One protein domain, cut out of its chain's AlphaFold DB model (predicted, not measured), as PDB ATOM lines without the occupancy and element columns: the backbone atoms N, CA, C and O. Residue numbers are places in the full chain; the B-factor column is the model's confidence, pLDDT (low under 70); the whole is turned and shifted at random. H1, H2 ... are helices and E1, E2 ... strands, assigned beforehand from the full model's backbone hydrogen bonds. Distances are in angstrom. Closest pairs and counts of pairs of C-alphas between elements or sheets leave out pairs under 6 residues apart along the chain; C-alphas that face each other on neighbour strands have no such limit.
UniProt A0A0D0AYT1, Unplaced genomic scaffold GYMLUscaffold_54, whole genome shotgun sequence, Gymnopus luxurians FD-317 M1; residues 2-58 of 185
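This is residues 2 to 58 of the 185 residues of an uncharacterized protein of Gymnopus luxurians FD-317 M1 (UniProt A0A0D0AYT1). A long, narrow ribbon of two antiparallel strand pairs set end to end: the hairpin E2 and E3 forms an arm whose tip, residues 15 to 20, sticks out free at one end, and the short pair E1 and E4 lies nearer the middle. The one small helix, H1, sits at the other end near E4, and residues 50 to 58 after it fold back in the direction of the arm. The printed part has 57 residues with four named strands and one named helix, in the order E1, E2, E3, E4, H1; 24 residues, under half, are in named elements, and the class is mixed, helices and strands. It makes two sheets of two strands, E2 - E3 and E1 - E4, both antiparallel. The whole is loose, with a radius of gyration of the C-alphas of 14.6 A and spans of 48 by 21 by 16 A.

E2 is residues 11 to 16, 15.5 A from first to last C-alpha, and begins at C-alpha 11, (294.904, -1.836, -34.079). E3 is residues 19 to 24, 16.1 A long. E1, residues 5 to 7, begins at C-alpha 5, (285.055, 2.210, -48.294), and E4 is residues 31 to 33. H1 is residues 44 to 49, 8.6 A long, and ends at C-alpha 49, (273.380, 13.158, -48.833).

E2 and E3 are a hairpin, antiparallel at 151 degrees between their directions. The C-alphas of Val 11 and Ile 24 face each other at 4.6 A, and those of Ser 16 and Gln 19 at 5.4 A. N 12 and O 23, 2.7 A, and N 21 and O 14, 2.9 A, are within hydrogen-bond range. E1 and E4 are antiparallel neighbours at 144 degrees, and the C-alphas of Leu 6 and Trp 32 face each other at 4.7 A. N 7 and O 31, 2.8 A, and N 33 and O 5, 2.9 A, are within hydrogen-bond range. E1 and E2 are apart, and so are E3 and E4. E4 and H1 are near each other, with 5 pairs of C-alphas within 10 A. H1 is apart from E1, E2 and E3. In H1 every O i to N i+4 pair is within hydrogen-bond range.

The outline is a rod, and the two C-alphas farthest apart, those of His 17 and Leu 49, are 47.8 A apart. The printed part, residues 2 to 58, has no cut. The links E1 to E2 and E2 to E3 are tight, those from E3 to E4 and from E4 to H1 are short, and no link is long. The mean pLDDT of the printed part is 79.5, and residues 14 to 23, 26 to 27 and 57 to 58 are under 70.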
ATOM      1  N   SER A   2     279.929   4.435 -57.866       74.44
ATOM      2  CA  SER A   2     281.150   4.652 -57.077       74.44
ATOM      3  C   SER A   2     281.108   3.782 -55.822       74.44
ATOM      4  O   SER A   2     280.092   3.755 -55.133       74.44
ATOM      5  N   GLN A   3     282.185   3.051 -55.548       86.75
ATOM      6  CA  GLN A   3     282.303   2.209 -54.359       86.75
ATOM      7  C   GLN A   3     282.696   3.065 -53.149       86.75
ATOM      8  O   GLN A   3     283.527   3.964 -53.268       86.75
ATOM      9  N   VAL A   4     282.087   2.792 -51.996       86.69
ATOM     10  CA  VAL A   4     282.376   3.463 -50.722       86.69
ATOM     11  C   VAL A   4     283.141   2.496 -49.825       86.69
ATOM     12  O   VAL A   4     282.788   1.319 -49.736       86.69
ATOM     13  N   PHE A   5     284.176   2.993 -49.157       88.19
ATOM     14  CA  PHE A   5     285.055   2.210 -48.294       88.19
ATOM     15  C   PHE A   5     285.026   2.752 -46.866       88.19
ATOM     16  O   PHE A   5     285.093   3.965 -46.658       88.19
ATOM     17  N   LEU A   6     284.962   1.849 -45.885       88.00
ATOM     18  CA  LEU A   6     285.148   2.164 -44.471       88.00
ATOM     19  C   LEU A   6     286.598   1.899 -44.071       88.00
ATOM     20  O   LEU A   6     287.060   0.760 -44.135       88.00
ATOM     21  N   PHE A   7     287.284   2.932 -43.598       86.50
ATOM     22  CA  PHE A   7     288.609   2.823 -43.007       86.50
ATOM     23  C   PHE A   7     288.487   2.754 -41.493       86.50
ATOM     24  O   PHE A   7     287.911   3.636 -40.854       86.50
ATOM     25  N   LEU A   8     289.032   1.681 -40.929       85.06
ATOM     26  CA  LEU A   8     289.125   1.473 -39.494       85.06
ATOM     27  C   LEU A   8     290.513   1.906 -39.013       85.06
ATOM     28  O   LEU A   8     291.492   1.736 -39.747       85.06
ATOM     29  N   PRO A   9     290.623   2.462 -37.799       82.44
ATOM     30  CA  PRO A   9     291.914   2.851 -37.269       82.44
ATOM     31  C   PRO A   9     292.807   1.625 -37.044       82.44
ATOM     32  O   PRO A   9     292.305   0.530 -36.764       82.44
ATOM     33  N   PRO A  10     294.134   1.791 -37.158       77.62
ATOM     34  CA  PRO A  10     295.065   0.705 -36.920       77.62
ATOM     35  C   PRO A  10     294.943   0.197 -35.481       77.62
ATOM     36  O   PRO A  10     294.872   0.973 -34.523       77.62
ATOM     37  N   VAL A  11     294.925  -1.129 -35.358       74.75
ATOM     38  CA  VAL A  11     294.904  -1.836 -34.079       74.75
ATOM     39  C   VAL A  11     296.299  -2.380 -33.818       74.75
ATOM     40  O   VAL A  11     296.783  -3.260 -34.532       74.75
ATOM     41  N   GLU A  12     296.932  -1.868 -32.778       72.06
ATOM     42  CA  GLU A  12     298.218  -2.331 -32.287       72.06
ATOM     43  C   GLU A  12     298.011  -3.472 -31.290       72.06
ATOM     44  O   GLU A  12     297.148  -3.432 -30.410       72.06
ATOM     45  N   LYS A  13     298.812  -4.526 -31.441       71.06
ATOM     46  CA  LYS A  13     298.855  -5.655 -30.513       71.06
ATOM     47  C   LYS A  13     300.028  -5.442 -29.574       71.06
ATOM     48  O   LYS A  13     301.176  -5.577 -29.984       71.06
ATOM     49  N   VAL A  14     299.734  -5.135 -28.320       68.50
ATOM     50  CA  VAL A  14     300.737  -4.941 -27.278       68.50
ATOM     51  C   VAL A  14     300.781  -6.194 -26.417       68.50
ATOM     52  O   VAL A  14     299.794  -6.575 -25.790       68.50
ATOM     53  N   TRP A  15     301.938  -6.849 -26.396       66.75
ATOM     54  CA  TRP A  15     302.202  -7.961 -25.490       66.75
ATOM     55  C   TRP A  15     302.863  -7.416 -24.226       66.75
ATOM     56  O   TRP A  15     303.978  -6.905 -24.279       66.75
ATOM     57  N   SER A  16     302.183  -7.505 -23.086       64.69
ATOM     58  CA  SER A  16     302.730  -7.068 -21.796       64.69
ATOM     59  C   SER A  16     302.301  -8.034 -20.699       64.69
ATOM     60  O   SER A  16     301.185  -8.537 -20.727       64.69
ATOM     61  N   HIS A  17     303.189  -8.349 -19.753       66.62
ATOM     62  CA  HIS A  17     302.863  -9.165 -18.571       66.62
ATOM     63  C   HIS A  17     302.085 -10.471 -18.853       66.62
ATOM     64  O   HIS A  17     301.186 -10.838 -18.104       66.62
ATOM     65  N   ARG A  18     302.444 -11.208 -19.918       54.16
ATOM     66  CA  ARG A  18     301.754 -12.446 -20.357       54.16
ATOM     67  C   ARG A  18     300.324 -12.251 -20.871       54.16
ATOM     68  O   ARG A  18     299.589 -13.226 -21.020       54.16
ATOM     69  N   GLN A  19     299.955 -11.017 -21.183       52.06
ATOM     70  CA  GLN A  19     298.655 -10.638 -21.697       52.06
ATOM     71  C   GLN A  19     298.807  -9.983 -23.072       52.06
ATOM     72  O   GLN A  19     299.657  -9.116 -23.284       52.06
ATOM     73  N   LEU A  20     297.980 -10.432 -24.018       56.44
ATOM     74  CA  LEU A  20     297.812  -9.765 -25.301       56.44
ATOM     75  C   LEU A  20     296.726  -8.704 -25.134       56.44
ATOM     76  O   LEU A  20     295.557  -9.045 -24.955       56.44
ATOM     77  N   THR A  21     297.116  -7.442 -25.233       62.31
ATOM     78  CA  THR A  21     296.195  -6.309 -25.234       62.31
ATOM     79  C   THR A  21     296.151  -5.730 -26.637       62.31
ATOM     80  O   THR A  21     297.183  -5.579 -27.290       62.31
ATOM     81  N   THR A  22     294.962  -5.401 -27.125       65.31
ATOM     82  CA  THR A  22     294.821  -4.627 -28.359       65.31
ATOM     83  C   THR A  22     294.515  -3.185 -28.028       65.31
ATOM     84  O   THR A  22     293.567  -2.912 -27.293       65.31
ATOM     85  N   GLN A  23     295.304  -2.276 -28.580       68.06
ATOM     86  CA  GLN A  23     295.092  -0.842 -28.469       68.06
ATOM     87  C   GLN A  23     294.776  -0.292 -29.851       68.06
ATOM     88  O   GLN A  23     295.421  -0.641 -30.836       68.06
ATOM     89  N   ILE A  24     293.758   0.552 -29.939       73.94
ATOM     90  CA  ILE A  24     293.549   1.361 -31.134       73.94
ATOM     91  C   ILE A  24     294.472   2.562 -31.002       73.94
ATOM     92  O   ILE A  24     294.533   3.166 -29.928       73.94
ATOM     93  N   LYS A  25     295.196   2.893 -32.073       72.94
ATOM     94  CA  LYS A  25     296.093   4.047 -32.053       72.94
ATOM     95  C   LYS A  25     295.311   5.297 -31.617       72.94
ATOM     96  O   LYS A  25     294.267   5.577 -32.220       72.94
ATOM     97  N   PRO A  26     295.783   6.034 -30.592       63.38
ATOM     98  CA  PRO A  26     295.121   7.258 -30.168       63.38
ATOM     99  C   PRO A  26     295.007   8.222 -31.356       63.38
ATOM    100  O   PRO A  26     295.831   8.207 -32.272       63.38
ATOM    101  N   ASP A  27     293.928   9.001 -31.374       68.62
ATOM    102  CA  ASP A  27     293.617  10.007 -32.402       68.62
ATOM    103  C   ASP A  27     293.249   9.470 -33.797       68.62
ATOM    104  O   ASP A  27     293.058  10.245 -34.737       68.62
ATOM    105  N   CYS A  28     293.071   8.156 -33.952       76.31
ATOM    106  CA  CYS A  28     292.563   7.567 -35.190       76.31
ATOM    107  C   CYS A  28     291.074   7.205 -35.035       76.31
ATOM    108  O   CYS A  28     290.722   6.253 -34.342       76.31
ATOM    109  N   SER A  29     290.186   7.956 -35.698       81.75
ATOM    110  CA  SER A  29     288.750   7.640 -35.782       81.75
ATOM    111  C   SER A  29     288.418   6.937 -37.102       81.75
ATOM    112  O   SER A  29     289.048   7.243 -38.119       81.75
ATOM    113  N   PRO A  30     287.436   6.016 -37.128       85.12
ATOM    114  CA  PRO A  30     286.952   5.462 -38.382       85.12
ATOM    115  C   PRO A  30     286.427   6.550 -39.311       85.12
ATOM    116  O   PRO A  30     285.910   7.581 -38.866       85.12
ATOM    117  N   PHE A  31     286.531   6.313 -40.614       89.31
ATOM    118  CA  PHE A  31     285.983   7.234 -41.596       89.31
ATOM    119  C   PHE A  31     285.622   6.552 -42.911       89.31
ATOM    120  O   PHE A  31     286.210   5.547 -43.303       89.31
ATOM    121  N   TRP A  32     284.666   7.150 -43.614       90.19
ATOM    122  CA  TRP A  32     284.280   6.748 -44.958       90.19
ATOM    123  C   TRP A  32     285.127   7.460 -46.011       90.19
ATOM    124  O   TRP A  32     285.543   8.603 -45.813       90.19
ATOM    125  N   SER A  33     285.370   6.806 -47.142       91.31
ATOM    126  CA  SER A  33     286.127   7.361 -48.266       91.31
ATOM    127  C   SER A  33     285.640   6.772 -49.591       91.31
ATOM    128  O   SER A  33     285.248   5.608 -49.658       91.31
ATOM    129  N   PHE A  34     285.689   7.576 -50.656       88.94
ATOM    130  CA  PHE A  34     285.580   7.086 -52.037       88.94
ATOM    131  C   PHE A  34     286.932   6.646 -52.609       88.94
ATOM    132  O   PHE A  34     286.978   5.884 -53.571       88.94
ATOM    133  N   ASP A  35     288.033   7.135 -52.035       89.62
ATOM    134  CA  ASP A  35     289.377   6.695 -52.383       89.62
ATOM    135  C   ASP A  35     289.626   5.309 -51.762       89.62
ATOM    136  O   ASP A  35     289.584   5.199 -50.527       89.62
ATOM    137  N   PRO A  36     289.912   4.269 -52.570       87.00
ATOM    138  CA  PRO A  36     290.240   2.934 -52.070       87.00
ATOM    139  C   PRO A  36     291.529   2.899 -51.238       87.00
ATOM    140  O   PRO A  36     291.776   1.913 -50.549       87.00
ATOM    141  N   LEU A  37     292.347   3.956 -51.277       88.19
ATOM    142  CA  LEU A  37     293.537   4.109 -50.436       88.19
ATOM    143  C   LEU A  37     293.276   4.916 -49.156       88.19
ATOM    144  O   LEU A  37     294.175   5.035 -48.326       88.19
ATOM    145  N   GLY A  38     292.080   5.487 -48.994       87.56
ATOM    146  CA  GLY A  38     291.691   6.205 -47.780       87.56
ATOM    147  C   GLY A  38     292.444   7.510 -47.546       87.56
ATOM    148  O   GLY A  38     292.491   7.983 -46.413       87.56
ATOM    149  N   LYS A  39     293.038   8.119 -48.582       89.81
ATOM    150  CA  LYS A  39     293.788   9.379 -48.431       89.81
ATOM    151  C   LYS A  39     292.872  10.579 -48.211       89.81
ATOM    152  O   LYS A  39     293.323  11.609 -47.719       89.81
ATOM    153  N   VAL A  40     291.599  10.461 -48.594       93.19
ATOM    154  CA  VAL A  40     290.611  11.539 -48.505       93.19
ATOM    155  C   VAL A  40     289.402  11.070 -47.709       93.19
ATOM    156  O   VAL A  40     288.621  10.237 -48.165       93.19
ATOM    157  N   LYS A  41     289.219  11.652 -46.524       92.69
ATOM    158  CA  LYS A  41     288.031  11.434 -45.699       92.69
ATOM    159  C   LYS A  41     286.803  12.087 -46.337       92.69
ATOM    160  O   LYS A  41     286.845  13.245 -46.755       92.69
ATOM    161  N   MET A  42     285.700  11.347 -46.376       92.81
ATOM    162  CA  MET A  42     284.394  11.851 -46.787       92.81
ATOM    163  C   MET A  42     283.888  12.887 -45.778       92.81
ATOM    164  O   MET A  42     284.012  12.708 -44.565       92.81
ATOM    165  N   LYS A  43     283.328  13.986 -46.289       94.19
ATOM    166  CA  LYS A  43     282.708  15.027 -45.462       94.19
ATOM    167  C   LYS A  43     281.357  14.556 -44.931       94.19
ATOM    168  O   LYS A  43     280.669  13.801 -45.614       94.19
ATOM    169  N   ALA A  44     280.959  15.076 -43.772       89.56
ATOM    170  CA  ALA A  44     279.660  14.779 -43.169       89.56
ATOM    171  C   ALA A  44     278.498  15.098 -44.127       89.56
ATOM    172  O   ALA A  44     277.671  14.233 -44.365       89.56
ATOM    173  N   GLU A  45     278.518  16.253 -44.809       93.75
ATOM    174  CA  GLU A  45     277.430  16.618 -45.737       93.75
ATOM    175  C   GLU A  45     277.279  15.614 -46.893       93.75
ATOM    176  O   GLU A  45     276.185  15.370 -47.394       93.75
ATOM    177  N   THR A  46     278.398  15.028 -47.336       92.12
ATOM    178  CA  THR A  46     278.393  13.997 -48.381       92.12
ATOM    179  C   THR A  46     277.866  12.671 -47.846       92.12
ATOM    180  O   THR A  46     277.153  11.980 -48.565       92.12
ATOM    181  N   MET A  47     278.200  12.319 -46.603       88.00
ATOM    182  CA  MET A  47     277.648  11.136 -45.948       88.00
ATOM    183  C   MET A  47     276.129  11.256 -45.797       88.00
ATOM    184  O   MET A  47     275.418  10.350 -46.226       88.00
ATOM    185  N   ASP A  48     275.643  12.396 -45.302       87.25
ATOM    186  CA  ASP A  48     274.213  12.663 -45.106       87.25
ATOM    187  C   ASP A  48     273.443  12.582 -46.431       87.25
ATOM    188  O   ASP A  48     272.417  11.908 -46.523       87.25
ATOM    189  N   LEU A  49     273.978  13.197 -47.495       92.06
ATOM    190  CA  LEU A  49     273.380  13.158 -48.833       92.06
ATOM    191  C   LEU A  49     273.250  11.728 -49.385       92.06
ATOM    192  O   LEU A  49     272.345  11.442 -50.169       92.06
ATOM    193  N   LEU A  50     274.169  10.841 -49.006       86.88
ATOM    194  CA  LEU A  50     274.225   9.456 -49.473       86.88
ATOM    195  C   LEU A  50     273.544   8.470 -48.517       86.88
ATOM    196  O   LEU A  50     273.547   7.273 -48.800       86.88
ATOM    197  N   GLY A  51     272.990   8.946 -47.396       87.25
ATOM    198  CA  GLY A  51     272.442   8.086 -46.345       87.25
ATOM    199  C   GLY A  51     273.501   7.188 -45.694       87.25
ATOM    200  O   GLY A  51     273.196   6.075 -45.272       87.25
ATOM    201  N   ILE A  52     274.762   7.628 -45.667       82.75
ATOM    202  CA  ILE A  52     275.862   6.894 -45.043       82.75
ATOM    203  C   ILE A  52     275.892   7.252 -43.552       82.75
ATOM    204  O   ILE A  52     276.071   8.423 -43.216       82.75
ATOM    205  N   PRO A  53     275.779   6.271 -42.643       82.19
ATOM    206  CA  PRO A  53     275.720   6.551 -41.217       82.19
ATOM    207  C   PRO A  53     277.063   7.054 -40.675       82.19
ATOM    208  O   PRO A  53     278.145   6.638 -41.112       82.19
ATOM    209  N   SER A  54     276.987   7.910 -39.656       77.69
ATOM    210  CA  SER A  54     278.144   8.250 -38.829       77.69
ATOM    211  C   SER A  54     278.624   7.024 -38.054       77.69
ATOM    212  O   SER A  54     277.829   6.197 -37.604       77.69
ATOM    213  N   ILE A  55     279.941   6.892 -37.902       75.38
ATOM    214  CA  ILE A  55     280.545   5.782 -37.167       75.38
ATOM    215  C   ILE A  55     281.238   6.321 -35.935       75.38
ATOM    216  O   ILE A  55     282.184   7.107 -36.018       75.38
ATOM    217  N   THR A  56     280.821   5.784 -34.799       70.12
ATOM    218  CA  THR A  56     281.486   5.981 -33.520       70.12
ATOM    219  C   THR A  56     282.186   4.683 -33.148       70.12
ATOM    220  O   THR A  56     281.566   3.621 -33.099       70.12
ATOM    221  N   LEU A  57     283.493   4.755 -32.895       68.25
ATOM    222  CA  LEU A  57     284.250   3.613 -32.400       68.25
ATOM    223  C   LEU A  57     284.212   3.602 -30.877       68.25
ATOM    224  O   LEU A  57     284.739   4.509 -30.238       68.25
ATOM    225  N   SER A  58     283.631   2.554 -30.306       61.06
ATOM    226  CA  SER A  58     283.740   2.253 -28.882       61.06
ATOM    227  C   SER A  58     284.576   0.992 -28.707       61.06
ATOM    228  O   SER A  58     284.239  -0.059 -29.257       61.06
TER     229      SER A  58